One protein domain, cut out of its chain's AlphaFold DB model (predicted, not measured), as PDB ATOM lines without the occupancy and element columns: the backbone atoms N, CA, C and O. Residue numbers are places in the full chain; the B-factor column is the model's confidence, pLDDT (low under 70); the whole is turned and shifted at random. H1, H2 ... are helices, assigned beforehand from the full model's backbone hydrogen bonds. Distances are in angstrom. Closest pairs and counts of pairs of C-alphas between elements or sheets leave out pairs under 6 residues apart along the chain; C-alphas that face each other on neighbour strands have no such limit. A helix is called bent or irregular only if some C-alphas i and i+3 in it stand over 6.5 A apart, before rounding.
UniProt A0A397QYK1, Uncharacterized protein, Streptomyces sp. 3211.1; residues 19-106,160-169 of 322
ATOM      1  N   ASP A  19     262.620 299.209 239.938       66.88
ATOM      2  CA  ASP A  19     263.457 298.026 240.153       66.88
ATOM      3  C   ASP A  19     263.572 297.223 238.848       66.88
ATOM      4  O   ASP A  19     262.564 296.788 238.287       66.88
ATOM      5  N   ASP A  20     264.796 297.096 238.324       76.94
ATOM      6  CA  ASP A  20     265.129 296.356 237.094       76.94
ATOM      7  C   ASP A  20     265.957 295.121 237.476       76.94
ATOM      8  O   ASP A  20     267.180 295.115 237.294       76.94
ATOM      9  N   PRO A  21     265.333 294.076 238.052       74.94
ATOM     10  CA  PRO A  21     266.053 292.897 238.528       74.94
ATOM     11  C   PRO A  21     266.805 292.203 237.388       74.94
ATOM     12  O   PRO A  21     267.908 291.699 237.601       74.94
ATOM     13  N   LEU A  22     266.265 292.233 236.162       77.19
ATOM     14  CA  LEU A  22     266.958 291.744 234.976       77.19
ATOM     15  C   LEU A  22     268.183 292.593 234.627       77.19
ATOM     16  O   LEU A  22     269.249 292.033 234.377       77.19
ATOM     17  N   GLY A  23     268.079 293.921 234.650       81.88
ATOM     18  CA  GLY A  23     269.223 294.812 234.452       81.88
ATOM     19  C   GLY A  23     270.311 294.632 235.510       81.88
ATOM     20  O   GLY A  23     271.489 294.536 235.161       81.88
ATOM     21  N   HIS A  24     269.929 294.512 236.783       84.62
ATOM     22  CA  HIS A  24     270.855 294.262 237.890       84.62
ATOM     23  C   HIS A  24     271.567 292.916 237.750       84.62
ATOM     24  O   HIS A  24     272.792 292.861 237.840       84.62
ATOM     25  N   ALA A  25     270.835 291.846 237.444       84.50
ATOM     26  CA  ALA A  25     271.434 290.531 237.253       84.50
ATOM     27  C   ALA A  25     272.324 290.461 236.004       84.50
ATOM     28  O   ALA A  25     273.397 289.862 236.031       84.50
ATOM     29  N   LEU A  26     271.922 291.112 234.906       84.81
ATOM     30  CA  LEU A  26     272.763 291.221 233.716       84.81
ATOM     31  C   LEU A  26     274.047 292.000 234.014       84.81
ATOM     32  O   LEU A  26     275.089 291.649 233.470       84.81
ATOM     33  N   ALA A  27     274.006 293.020 234.875       87.19
ATOM     34  CA  ALA A  27     275.189 293.786 235.265       87.19
ATOM     35  C   ALA A  27     276.226 292.957 236.048       87.19
ATOM     36  O   ALA A  27     277.412 293.274 235.978       87.19
ATOM     37  N   GLU A  28     275.808 291.884 236.730       87.69
ATOM     38  CA  GLU A  28     276.699 290.943 237.433       87.69
ATOM     39  C   GLU A  28     277.459 290.003 236.472       87.69
ATOM     40  O   GLU A  28     278.445 289.369 236.859       87.69
ATOM     41  N   LEU A  29     277.040 289.922 235.204       86.06
ATOM     42  CA  LEU A  29     277.725 289.141 234.177       86.06
ATOM     43  C   LEU A  29     278.925 289.902 233.599       86.06
ATOM     44  O   LEU A  29     278.866 291.105 233.334       86.06
ATOM     45  N   ALA A  30     279.994 289.165 233.290       89.62
ATOM     46  CA  ALA A  30     281.135 289.705 232.555       89.62
ATOM     47  C   ALA A  30     280.712 290.214 231.162       89.62
ATOM     48  O   ALA A  30     279.887 289.588 230.497       89.62
ATOM     49  N   GLU A  31     281.324 291.298 230.678       88.00
ATOM     50  CA  GLU A  31     280.959 291.970 229.418       88.00
ATOM     51  C   GLU A  31     280.709 291.040 228.211       88.00
ATOM     52  O   GLU A  31     279.648 291.155 227.589       88.00
ATOM     53  N   PRO A  32     281.609 290.093 227.859       85.31
ATOM     54  CA  PRO A  32     281.387 289.230 226.697       85.31
ATOM     55  C   PRO A  32     280.207 288.269 226.895       85.31
ATOM     56  O   PRO A  32     279.480 287.987 225.943       85.31
ATOM     57  N   VAL A  33     279.987 287.805 228.126       85.06
ATOM     58  CA  VAL A  33     278.874 286.923 228.505       85.06
ATOM     59  C   VAL A  33     277.563 287.704 228.469       85.06
ATOM     60  O   VAL A  33     276.610 287.295 227.809       85.06
ATOM     61  N   ARG A  34     277.543 288.882 229.098       86.19
ATOM     62  CA  ARG A  34     276.401 289.797 229.122       86.19
ATOM     63  C   ARG A  34     275.938 290.153 227.716       86.19
ATOM     64  O   ARG A  34     274.761 290.009 227.395       86.19
ATOM     65  N   LYS A  35     276.870 290.569 226.856       86.06
ATOM     66  CA  LYS A  35     276.580 290.939 225.467       86.06
ATOM     67  C   LYS A  35     276.045 289.752 224.665       86.06
ATOM     68  O   LYS A  35     275.062 289.912 223.943       86.06
ATOM     69  N   ALA A  36     276.638 288.565 224.825       84.25
ATOM     70  CA  ALA A  36     276.164 287.346 224.174       84.25
ATOM     71  C   ALA A  36     274.720 287.006 224.582       84.25
ATOM     72  O   ALA A  36     273.879 286.795 223.708       84.25
ATOM     73  N   VAL A  37     274.420 287.017 225.886       82.88
ATOM     74  CA  VAL A  37     273.081 286.739 226.431       82.88
ATOM     75  C   VAL A  37     272.059 287.760 225.935       82.88
ATOM     76  O   VAL A  37     271.011 287.365 225.428       82.88
ATOM     77  N   ILE A  38     272.364 289.061 226.009       82.44
ATOM     78  CA  ILE A  38     271.459 290.131 225.557       82.44
ATOM     79  C   ILE A  38     271.158 290.002 224.061       82.44
ATOM     80  O   ILE A  38     269.995 289.976 223.658       82.44
ATOM     81  N   HIS A  39     272.188 289.900 223.220       80.25
ATOM     82  CA  HIS A  39     272.001 289.834 221.770       80.25
ATOM     83  C   HIS A  39     271.248 288.559 221.367       80.25
ATOM     84  O   HIS A  39     270.362 288.605 220.508       80.25
ATOM     85  N   TRP A  40     271.547 287.429 222.013       79.88
ATOM     86  CA  TRP A  40     270.818 286.182 221.807       79.88
ATOM     87  C   TRP A  40     269.346 286.300 222.219       79.88
ATOM     88  O   TRP A  40     268.471 285.923 221.442       79.88
ATOM     89  N   ALA A  41     269.060 286.900 223.377       74.56
ATOM     90  CA  ALA A  41     267.702 287.121 223.882       74.56
ATOM     91  C   ALA A  41     266.852 288.007 222.958       74.56
ATOM     92  O   ALA A  41     265.633 287.851 222.873       74.56
ATOM     93  N   LEU A  42     267.502 288.920 222.231       72.44
ATOM     94  CA  LEU A  42     266.892 289.761 221.196       72.44
ATOM     95  C   LEU A  42     266.720 289.031 219.846       72.44
ATOM     96  O   LEU A  42     266.106 289.558 218.908       72.44
ATOM     97  N   GLY A  43     267.202 287.790 219.757       67.12
ATOM     98  CA  GLY A  43     267.032 286.880 218.630       67.12
ATOM     99  C   GLY A  43     268.225 286.804 217.679       67.12
ATOM    100  O   GLY A  43     268.051 286.330 216.554       67.12
ATOM    101  N   ALA A  44     269.412 287.282 218.069       68.88
ATOM    102  CA  ALA A  44     270.610 287.151 217.246       68.88
ATOM    103  C   ALA A  44     271.015 285.669 217.100       68.88
ATOM    104  O   ALA A  44     271.166 284.965 218.100       68.88
ATOM    105  N   PRO A  45     271.227 285.162 215.870       70.62
ATOM    106  CA  PRO A  45     271.693 283.793 215.679       70.62
ATOM    107  C   PRO A  45     273.145 283.639 216.159       70.62
ATOM    108  O   PRO A  45     273.949 284.554 215.996       70.62
ATOM    109  N   PHE A  46     273.537 282.451 216.635       75.88
ATOM    110  CA  PHE A  46     274.906 282.198 217.123       75.88
ATOM    111  C   PHE A  46     276.000 282.573 216.115       75.88
ATOM    112  O   PHE A  46     277.009 283.150 216.487       75.88
ATOM    113  N   ARG A  47     275.772 282.359 214.814       71.62
ATOM    114  CA  ARG A  47     276.705 282.782 213.750       71.62
ATOM    115  C   ARG A  47     276.901 284.297 213.649       71.62
ATOM    116  O   ARG A  47     277.885 284.754 213.071       71.62
ATOM    117  N   GLN A  48     275.917 285.081 214.072       74.12
ATOM    118  CA  GLN A  48     276.036 286.533 214.170       74.12
ATOM    119  C   GLN A  48     276.803 286.900 215.443       74.12
ATOM    120  O   GLN A  48     277.757 287.661 215.343       74.12
ATOM    121  N   LEU A  49     276.476 286.273 216.576       75.44
ATOM    122  CA  LEU A  49     277.187 286.464 217.848       75.44
ATOM    123  C   LEU A  49     278.682 286.142 217.736       75.44
ATOM    124  O   LEU A  49     279.504 286.947 218.149       75.44
ATOM    125  N   GLU A  50     279.037 285.019 217.106       80.44
ATOM    126  CA  GLU A  50     280.424 284.624 216.817       80.44
ATOM    127  C   GLU A  50     281.193 285.749 216.104       80.44
ATOM    128  O   GLU A  50     282.280 286.143 216.520       80.44
ATOM    129  N   ARG A  51     280.588 286.343 215.070       78.62
ATOM    130  CA  ARG A  51     281.202 287.438 214.304       78.62
ATOM    131  C   ARG A  51     281.298 288.740 215.094       78.62
ATOM    132  O   ARG A  51     282.289 289.444 214.961       78.62
ATOM    133  N   GLU A  52     280.277 289.069 215.880       79.81
ATOM    134  CA  GLU A  52     280.232 290.304 216.674       79.81
ATOM    135  C   GLU A  52     281.167 290.272 217.887       79.81
ATOM    136  O   GLU A  52     281.647 291.321 218.316       79.81
ATOM    137  N   LEU A  53     281.407 289.085 218.441       82.12
ATOM    138  CA  LEU A  53     282.270 288.868 219.601       82.12
ATOM    139  C   LEU A  53     283.690 288.434 219.206       82.12
ATOM    140  O   LEU A  53     284.561 288.384 220.068       82.12
ATOM    141  N   GLY A  54     283.937 288.127 217.928       83.50
ATOM    142  CA  GLY A  54     285.234 287.638 217.448       83.50
ATOM    143  C   GLY A  54     285.578 286.222 217.927       83.50
ATOM    144  O   GLY A  54     286.753 285.873 217.991       83.50
ATOM    145  N   VAL A  55     284.563 285.423 218.265       79.19
ATOM    146  CA  VAL A  55     284.685 284.061 218.814       79.19
ATOM    147  C   VAL A  55     284.225 283.027 217.788       79.19
ATOM    148  O   VAL A  55     283.413 283.335 216.913       79.19
ATOM    149  N   PHE A  56     284.713 281.788 217.871       79.00
ATOM    150  CA  PHE A  56     284.433 280.768 216.850       79.00
ATOM    151  C   PHE A  56     284.213 279.376 217.441       79.00
ATOM    152  O   PHE A  56     284.550 279.086 218.579       79.00
ATOM    153  N   GLY A  57     283.653 278.470 216.637       69.69
ATOM    154  CA  GLY A  57     283.593 277.050 216.989       69.69
ATOM    155  C   GLY A  57     282.580 276.708 218.084       69.69
ATOM    156  O   GLY A  57     282.767 275.709 218.770       69.69
ATOM    157  N   GLY A  58     281.512 277.497 218.233       72.00
ATOM    158  CA  GLY A  58     280.506 277.292 219.283       72.00
ATOM    159  C   GLY A  58     280.806 278.026 220.593       72.00
ATOM    160  O   GLY A  58     280.043 277.909 221.545       72.00
ATOM    161  N   GLU A  59     281.864 278.835 220.657       73.12
ATOM    162  CA  GLU A  59     282.171 279.662 221.834       73.12
ATOM    163  C   GLU A  59     281.041 280.641 222.187       73.12
ATOM    164  O   GLU A  59     280.747 280.836 223.363       73.12
ATOM    165  N   ALA A  60     280.339 281.197 221.194       76.62
ATOM    166  CA  ALA A  60     279.173 282.051 221.444       76.62
ATOM    167  C   ALA A  60     278.045 281.307 222.182       76.62
ATOM    168  O   ALA A  60     277.342 281.901 222.992       76.62
ATOM    169  N   GLU A  61     277.880 280.011 221.919       79.31
ATOM    170  CA  GLU A  61     276.902 279.171 222.612       79.31
ATOM    171  C   GLU A  61     277.328 278.910 224.060       79.31
ATOM    172  O   GLU A  61     276.510 279.035 224.966       79.31
ATOM    173  N   LEU A  62     278.619 278.653 224.298       78.62
ATOM    174  CA  LEU A  62     279.168 278.503 225.651       78.62
ATOM    175  C   LEU A  62     278.992 279.773 226.489       78.62
ATOM    176  O   LEU A  62     278.620 279.677 227.654       78.62
ATOM    177  N   LEU A  63     279.230 280.949 225.900       82.38
ATOM    178  CA  LEU A  63     279.034 282.232 226.578       82.38
ATOM    179  C   LEU A  63     277.570 282.442 226.968       82.38
ATOM    180  O   LEU A  63     277.293 282.859 228.089       82.38
ATOM    181  N   VAL A  64     276.634 282.127 226.069       78.69
ATOM    182  CA  VAL A  64     275.198 282.238 226.354       78.69
ATOM    183  C   VAL A  64     274.794 281.285 227.482       78.69
ATOM    184  O   VAL A  64     274.184 281.730 228.451       78.69
ATOM    185  N   SER A  65     275.184 280.009 227.409       79.44
ATOM    186  CA  SER A  65     274.862 279.017 228.446       79.44
ATOM    187  C   SER A  65     275.467 279.368 229.808       79.44
ATOM    188  O   SER A  65     274.770 279.306 230.815       79.44
ATOM    189  N   ALA A  66     276.733 279.796 229.846       78.88
ATOM    190  CA  ALA A  66     277.393 280.214 231.084       78.88
ATOM    191  C   ALA A  66     276.709 281.437 231.711       78.88
ATOM    192  O   ALA A  66     276.521 281.491 232.926       78.88
ATOM    193  N   GLY A  67     276.293 282.400 230.884       80.75
ATOM    194  CA  GLY A  67     275.552 283.564 231.356       80.75
ATOM    195  C   GLY A  67     274.211 283.190 231.969       80.75
ATOM    196  O   GLY A  67     273.866 283.700 233.030       80.75
ATOM    197  N   PHE A  68     273.479 282.257 231.365       81.69
ATOM    198  CA  PHE A  68     272.229 281.772 231.945       81.69
ATOM    199  C   PHE A  68     272.413 281.002 233.249       81.69
ATOM    200  O   PHE A  68     271.660 281.234 234.191       81.69
ATOM    201  N   GLU A  69     273.417 280.130 233.326       80.50
ATOM    202  CA  GLU A  69     273.737 279.403 234.555       80.50
ATOM    203  C   GLU A  69     274.085 280.370 235.701       80.50
ATOM    204  O   GLU A  69     273.705 280.160 236.853       80.50
ATOM    205  N   GLN A  70     274.775 281.467 235.388       79.00
ATOM    206  CA  GLN A  70     275.100 282.502 236.363       79.00
ATOM    207  C   GLN A  70     273.869 283.328 236.767       79.00
ATOM    208  O   GLN A  70     273.698 283.616 237.950       79.00
ATOM    209  N   LEU A  71     272.978 283.656 235.824       80.62
ATOM    210  CA  LEU A  71     271.706 284.329 236.124       80.62
ATOM    211  C   LEU A  71     270.803 283.473 237.025       80.62
ATOM    212  O   LEU A  71     270.133 284.015 237.903       80.62
ATOM    213  N   GLU A  72     270.823 282.150 236.857       79.75
ATOM    214  CA  GLU A  72     270.095 281.202 237.710       79.75
ATOM    215  C   GLU A  72     270.598 281.152 239.143       79.75
ATOM    216  O   GLU A  72     269.812 280.980 240.071       79.75
ATOM    217  N   LYS A  73     271.899 281.354 239.328       80.94
ATOM    218  CA  LYS A  73     272.532 281.402 240.647       80.94
ATOM    219  C   LYS A  73     272.546 282.809 241.244       80.94
ATOM    220  O   LYS A  73     273.047 282.989 242.352       80.94
ATOM    221  N   SER A  74     272.035 283.811 240.526       82.62
ATOM    222  CA  SER A  74     272.004 285.188 241.013       82.62
ATOM    223  C   SER A  74     270.994 285.345 242.149       82.62
ATOM    224  O   SER A  74     269.956 284.684 242.191       82.62
ATOM    225  N   ARG A  75     271.241 286.310 243.039       84.38
ATOM    226  CA  ARG A  75     270.279 286.711 244.085       84.38
ATOM    227  C   ARG A  75     268.940 287.220 243.527       84.38
ATOM    228  O   ARG A  75     267.985 287.368 244.276       84.38
ATOM    229  N   HIS A  76     268.887 287.510 242.227       81.38
ATOM    230  CA  HIS A  76     267.714 288.013 241.523       81.38
ATOM    231  C   HIS A  76     266.962 286.910 240.761       81.38
ATOM    232  O   HIS A  76     266.029 287.231 240.032       81.38
ATOM    233  N   ALA A  77     267.346 285.633 240.896       76.56
ATOM    234  CA  ALA A  77     266.815 284.530 240.091       76.56
ATOM    235  C   ALA A  77     265.280 284.409 240.128       76.56
ATOM    236  O   ALA A  77     264.658 284.189 239.087       76.56
ATOM    237  N   ASP A  78     264.655 284.603 241.292       74.38
ATOM    238  CA  ASP A  78     263.195 284.522 241.422       74.38
ATOM    239  C   ASP A  78     262.493 285.713 240.754       74.38
ATOM    240  O   ASP A  78     261.579 285.522 239.949       74.38
ATOM    241  N   ALA A  79     262.982 286.935 240.988       74.06
ATOM    242  CA  ALA A  79     262.460 288.149 240.355       74.06
ATOM    243  C   ALA A  79     262.646 288.126 238.824       74.06
ATOM    244  O   ALA A  79     261.737 288.473 238.068       74.06
ATOM    245  N   LEU A  80     263.797 287.633 238.358       73.62
ATOM    246  CA  LEU A  80     264.068 287.328 236.955       73.62
ATOM    247  C   LEU A  80     263.032 286.350 236.402       73.62
ATOM    248  O   LEU A  80     262.432 286.596 235.359       73.62
ATOM    249  N   ARG A  81     262.799 285.226 237.083       72.88
ATOM    250  CA  ARG A  81     261.848 284.209 236.624       72.88
ATOM    251  C   ARG A  81     260.443 284.791 236.483       72.88
ATOM    252  O   ARG A  81     259.796 284.545 235.462       72.88
ATOM    253  N   GLU A  82     259.996 285.593 237.443       70.06
ATOM    254  CA  GLU A  82     258.709 286.295 237.379       70.06
ATOM    255  C   GLU A  82     258.636 287.279 236.204       70.06
ATOM    256  O   GLU A  82     257.667 287.255 235.436       70.06
ATOM    257  N   GLU A  83     259.670 288.100 235.999       69.62
ATOM    258  CA  GLU A  83     259.719 289.071 234.899       69.62
ATOM    259  C   GLU A  83     259.650 288.378 233.528       69.62
ATOM    260  O   GLU A  83     258.928 288.804 232.618       69.62
ATOM    261  N   LEU A  84     260.354 287.256 233.387       66.75
ATOM    262  CA  LEU A  84     260.461 286.513 232.134       66.75
ATOM    263  C   LEU A  84     259.230 285.669 231.827       66.75
ATOM    264  O   LEU A  84     258.864 285.517 230.658       66.75
ATOM    265  N   GLN A  85     258.575 285.125 232.851       65.94
ATOM    266  CA  GLN A  85     257.319 284.394 232.695       65.94
ATOM    267  C   GLN A  85     256.107 285.323 232.566       65.94
ATOM    268  O   GLN A  85     255.073 284.896 232.037       65.94
ATOM    269  N   GLY A  86     256.243 286.581 232.992       63.03
ATOM    270  CA  GLY A  86     255.212 287.604 232.917       63.03
ATOM    271  C   GLY A  86     254.651 287.811 231.508       63.03
ATOM    272  O   GLY A  86     255.304 287.575 230.489       63.03
ATOM    273  N   ALA A  87     253.410 288.302 231.434       55.53
ATOM    274  CA  ALA A  87     252.656 288.446 230.182       55.53
ATOM    275  C   ALA A  87     253.354 289.307 229.107       55.53
ATOM    276  O   ALA A  87     253.066 289.164 227.921       55.53
ATOM    277  N   HIS A  88     254.287 290.172 229.510       57.75
ATOM    278  CA  HIS A  88     255.021 291.075 228.620       57.75
ATOM    279  C   HIS A  88     256.485 290.651 228.393       57.75
ATOM    280  O   HIS A  88     257.153 291.231 227.536       57.75
ATOM    281  N   GLY A  89     256.960 289.628 229.115       60.94
ATOM    282  CA  GLY A  89     258.297 289.049 228.987       60.94
ATOM    283  C   GLY A  89     259.465 290.027 229.229       60.94
ATOM    284  O   GLY A  89     259.261 291.110 229.782       60.94
ATOM    285  N   PRO A  90     260.682 289.687 228.748       61.06
ATOM    286  CA  PRO A  90     261.918 290.455 228.980       61.06
ATOM    287  C   PRO A  90     261.919 291.871 228.382       61.06
ATOM    288  O   PRO A  90     262.817 292.662 228.642       61.06
ATOM    289  N   LEU A  91     260.921 292.225 227.568       57.88
ATOM    290  CA  LEU A  91     260.816 293.543 226.933       57.88
ATOM    291  C   LEU A  91     260.382 294.652 227.909       57.88
ATOM    292  O   LEU A  91     260.126 295.780 227.477       57.88
ATOM    293  N   ARG A  92     260.248 294.335 229.202       63.91
ATOM    294  CA  ARG A  92     260.030 295.304 230.281       63.91
ATOM    295  C   ARG A  92     261.337 295.956 230.736       63.91
ATOM    296  O   ARG A  92     261.322 297.170 230.924       63.91
ATOM    297  N   SER A  93     262.435 295.202 230.805       68.56
ATOM    298  CA  SER A  93     263.736 295.722 231.234       68.56
ATOM    299  C   SER A  93     264.232 296.880 230.343       68.56
ATOM    300  O   SER A  93     264.353 296.722 229.115       68.56
ATOM    301  N   PRO A  94     264.540 298.052 230.934       74.44
ATOM    302  CA  PRO A  94     265.178 299.176 230.254       74.44
ATOM    303  C   PRO A  94     266.452 298.785 229.503       74.44
ATOM    304  O   PRO A  94     266.635 299.223 228.366       74.44
ATOM    305  N   VAL A  95     267.290 297.923 230.090       73.88
ATOM    306  CA  VAL A  95     268.550 297.467 229.477       73.88
ATOM    307  C   VAL A  95     268.282 296.761 228.150       73.88
ATOM    308  O   VAL A  95     268.867 297.110 227.123       73.88
ATOM    309  N   LEU A  96     267.331 295.825 228.129       70.56
ATOM    310  CA  LEU A  96     266.974 295.118 226.900       70.56
ATOM    311  C   LEU A  96     266.280 296.018 225.878       70.56
ATOM    312  O   LEU A  96     266.462 295.812 224.682       70.56
ATOM    313  N   ARG A  97     265.521 297.032 226.304       71.94
ATOM    314  CA  ARG A  97     264.915 298.013 225.387       71.94
ATOM    315  C   ARG A  97     265.951 298.901 224.706       71.94
ATOM    316  O   ARG A  97     265.841 299.133 223.503       71.94
ATOM    317  N   VAL A  98     266.939 299.384 225.457       75.81
ATOM    318  CA  VAL A  98     268.041 300.189 224.911       75.81
ATOM    319  C   VAL A  98     268.834 299.364 223.901       75.81
ATOM    320  O   VAL A  98     269.096 299.830 222.790       75.81
ATOM    321  N   GLU A  99     269.146 298.115 224.241       72.50
ATOM    322  CA  GLU A  99     269.900 297.223 223.360       72.50
ATOM    323  C   GLU A  99     269.069 296.708 222.175       72.50
ATOM    324  O   GLU A  99     269.598 296.554 221.076       72.50
ATOM    325  N   ALA A 100     267.747 296.557 222.306       66.25
ATOM    326  CA  ALA A 100     266.866 296.196 221.189       66.25
ATOM    327  C   ALA A 100     266.932 297.195 220.021       66.25
ATOM    328  O   ALA A 100     266.763 296.798 218.868       66.25
ATOM    329  N   GLY A 101     267.193 298.477 220.300       64.12
ATOM    330  CA  GLY A 101     267.414 299.492 219.267       64.12
ATOM    331  C   GLY A 101     268.782 299.397 218.579       64.12
ATOM    332  O   GLY A 101     268.946 299.922 217.478       64.12
ATOM    333  N   ARG A 102     269.758 298.727 219.205       67.62
ATOM    334  CA  ARG A 102     271.155 298.622 218.749       67.62
ATOM    335  C   ARG A 102     271.452 297.298 218.048       67.62
ATOM    336  O   ARG A 102     272.240 297.269 217.104       67.62
ATOM    337  N   VAL A 103     270.815 296.208 218.475       63.53
ATOM    338  CA  VAL A 103     271.042 294.875 217.907       63.53
ATOM    339  C   VAL A 103     270.302 294.732 216.577       63.53
ATOM    340  O   VAL A 103     269.102 294.455 216.515       63.53
ATOM    341  N   VAL A 104     271.037 294.870 215.473       62.62
ATOM    342  CA  VAL A 104     270.495 294.642 214.128       62.62
ATOM    343  C   VAL A 104     270.452 293.136 213.846       62.62
ATOM    344  O   VAL A 104     271.398 292.541 213.333       62.62
ATOM    345  N   VAL A 105     269.353 292.477 214.207       61.03
ATOM    346  CA  VAL A 105     269.202 291.022 214.039       61.03
ATOM    347  C   VAL A 105     268.951 290.651 212.572       61.03
ATOM    348  O   VAL A 105     267.958 291.071 211.970       61.03
ATOM    349  N   HIS A 106     269.793 289.791 211.984       63.75
ATOM    350  CA  HIS A 106     269.542 289.255 210.641       63.75
ATOM    351  C   HIS A 106     268.486 288.136 210.680       63.75
ATOM    352  O   HIS A 106     268.791 286.997 211.025       63.75
ATOM    353  N   LEU A 160     264.156 284.817 226.092       54.91
ATOM    354  CA  LEU A 160     264.702 284.494 227.416       54.91
ATOM    355  C   LEU A 160     263.716 283.641 228.251       54.91
ATOM    356  O   LEU A 160     264.115 282.769 229.010       54.91
ATOM    357  N   ARG A 161     262.408 283.848 228.046       56.12
ATOM    358  CA  ARG A 161     261.310 283.056 228.621       56.12
ATOM    359  C   ARG A 161     261.326 281.573 228.232       56.12
ATOM    360  O   ARG A 161     260.920 280.741 229.038       56.12
ATOM    361  N   ASP A 162     261.707 281.258 226.999       56.50
ATOM    362  CA  ASP A 162     261.691 279.892 226.481       56.50
ATOM    363  C   ASP A 162     262.798 279.054 227.147       56.50
ATOM    364  O   ASP A 162     262.542 277.906 227.493       56.50
ATOM    365  N   TYR A 163     263.949 279.667 227.470       58.03
ATOM    366  CA  TYR A 163     265.059 279.028 228.198       58.03
ATOM    367  C   TYR A 163     264.645 278.535 229.585       58.03
ATOM    368  O   TYR A 163     264.967 277.433 230.000       58.03
ATOM    369  N   TRP A 164     263.854 279.314 230.315       57.00
ATOM    370  CA  TRP A 164     263.391 278.894 231.641       57.00
ATOM    371  C   TRP A 164     262.323 277.800 231.611       57.00
ATOM    372  O   TRP A 164     262.015 277.212 232.644       57.00
ATOM    373  N   ARG A 165     261.726 277.546 230.443       56.75
ATOM    374  CA  ARG A 165     260.784 276.439 230.231       56.75
ATOM    375  C   ARG A 165     261.496 275.178 229.755       56.75
ATOM    376  O   ARG A 165     261.056 274.085 230.089       56.75
ATOM    377  N   ASP A 166     262.575 275.339 228.998       57.12
ATOM    378  CA  ASP A 166     263.498 274.281 228.607       57.12
ATOM    379  C   ASP A 166     264.918 274.872 228.604       57.12
ATOM    380  O   ASP A 166     265.239 275.634 227.702       57.12
ATOM    381  N   PRO A 167     265.798 274.566 229.574       50.41
ATOM    382  CA  PRO A 167     267.128 275.190 229.674       50.41
ATOM    383  C   PRO A 167     268.070 274.825 228.515       50.41
ATOM    384  O   PRO A 167     269.242 275.201 228.495       50.41
ATOM    385  N   ARG A 168     267.584 274.082 227.518       52.31
ATOM    386  CA  ARG A 168     268.328 273.735 226.313       52.31
ATOM    387  C   ARG A 168     268.091 274.802 225.236       52.31
ATOM    388  O   ARG A 168     266.967 274.934 224.748       52.31
ATOM    389  N   PRO A 169     269.127 275.545 224.798       45.50
ATOM    390  CA  PRO A 169     268.973 276.485 223.693       45.50
ATOM    391  C   PRO A 169     268.533 275.734 222.421       45.50
ATOM    392  O   PRO A 169     269.036 274.636 222.160       45.50
TER     393      PRO A 169
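What this domain is: This is residues 19 to 106 and 160 to 169 of the 322 residues of an uncharacterized protein of Streptomyces sp. 3211.1 (UniProt A0A397QYK1). The domain is a compact cluster of short helices in which the longest, H4, runs along one side and H2, close to the middle, crosses it at a right angle. H3 packs on the beginning of H4, H5 lies beyond the end of H4, H7 lies on the other side of H2 from H4, H1 packs on H5 with its last part near the end of H4, and the small helices H6 and H8 gather near H5. The printed part has 98 residues with eight named helices, H1 to H8 in that order, and no named strand; the class is all helix. The radius of gyration of the C-alphas is 12.5 A, and the rounded outline spans 34 by 27 by 23 A.

How they stand to each other: H4, residues 59 to 72, touches H2, residues 31 to 41, about perpendicular at 90 degrees, with the C-alphas of Val 37 and Val 64 closest at 5.0 A. H3, residues 46 to 53, touches H4 at residues 59 to 61 alone, about perpendicular at 90 degrees; the closest C-alphas, of Glu 50 and Ala 60, are 5.4 A apart. H2 and H3 form a helical hairpin, with a shallow tilt of 33 degrees, only just short of steep; the closest C-alphas, of Ala 36 and Leu 49, are 6.5 A apart. H5, residues 77 to 85, is close to H4 but not clearly touching, the C-alphas of Leu 71 and Ala 77 closest at 6.3 A. H5 touches H1, residues 21 to 27, at a steep tilt of 66 degrees, opposite ways, with the C-alphas of Leu 22 and Leu 80 closest at 5.6 A. H7, residues 94 to 100, only just touches H1 and H2, with 3 pairs of C-alphas within 8 A in each case; the closest are Gly 23 and Val 95 at 5.7 A, and Ile 38 and Leu 96 at 6.8 A. H6, residues 89 to 92, touches H5 only at the corner, the C-alphas of Leu 84 and Pro 90 closest at 5.3 A. H8, residues 160 to 163, only just touches H5, with 3 pairs of C-alphas within 8 A, those of Leu 84 and Arg 161 closest at 5.0 A. H4 and H7 are apart. Every O i to N i+4 pair is within hydrogen-bond range in H1, H2, H4, H5 and H7, against 3 of 4 in H3; H6 and H8 are too short for such a pair.

Where its parts are: H4 is 20.0 A from C-alpha 59 at (282.171, 279.662, 221.834) to C-alpha 72 at (270.095, 281.202, 237.710). H2 is 15.2 A long, H5 12.0 A and H3 10.2 A; H1 and H7 are each 9.7 A. H1 begins at C-alpha 21 at (266.053, 292.897, 238.528). H6 is only just irregular, C-alphas 89 and 92 being 6.6 A apart; H8 is 5.5 A.

The domain as a whole: The two C-alphas farthest apart, of Asp 19 and Gly 57, are 37.2 A from each other. Residues 107 to 159 are not printed, and C-alphas 106 and 160 are 18.1 A apart across the cut. The links from H1 through to H7 are tight. The mean pLDDT of the printed part is 73.3, with 32 residues under 70, among them 83 to 93, 100 to 106 and 160 to 169.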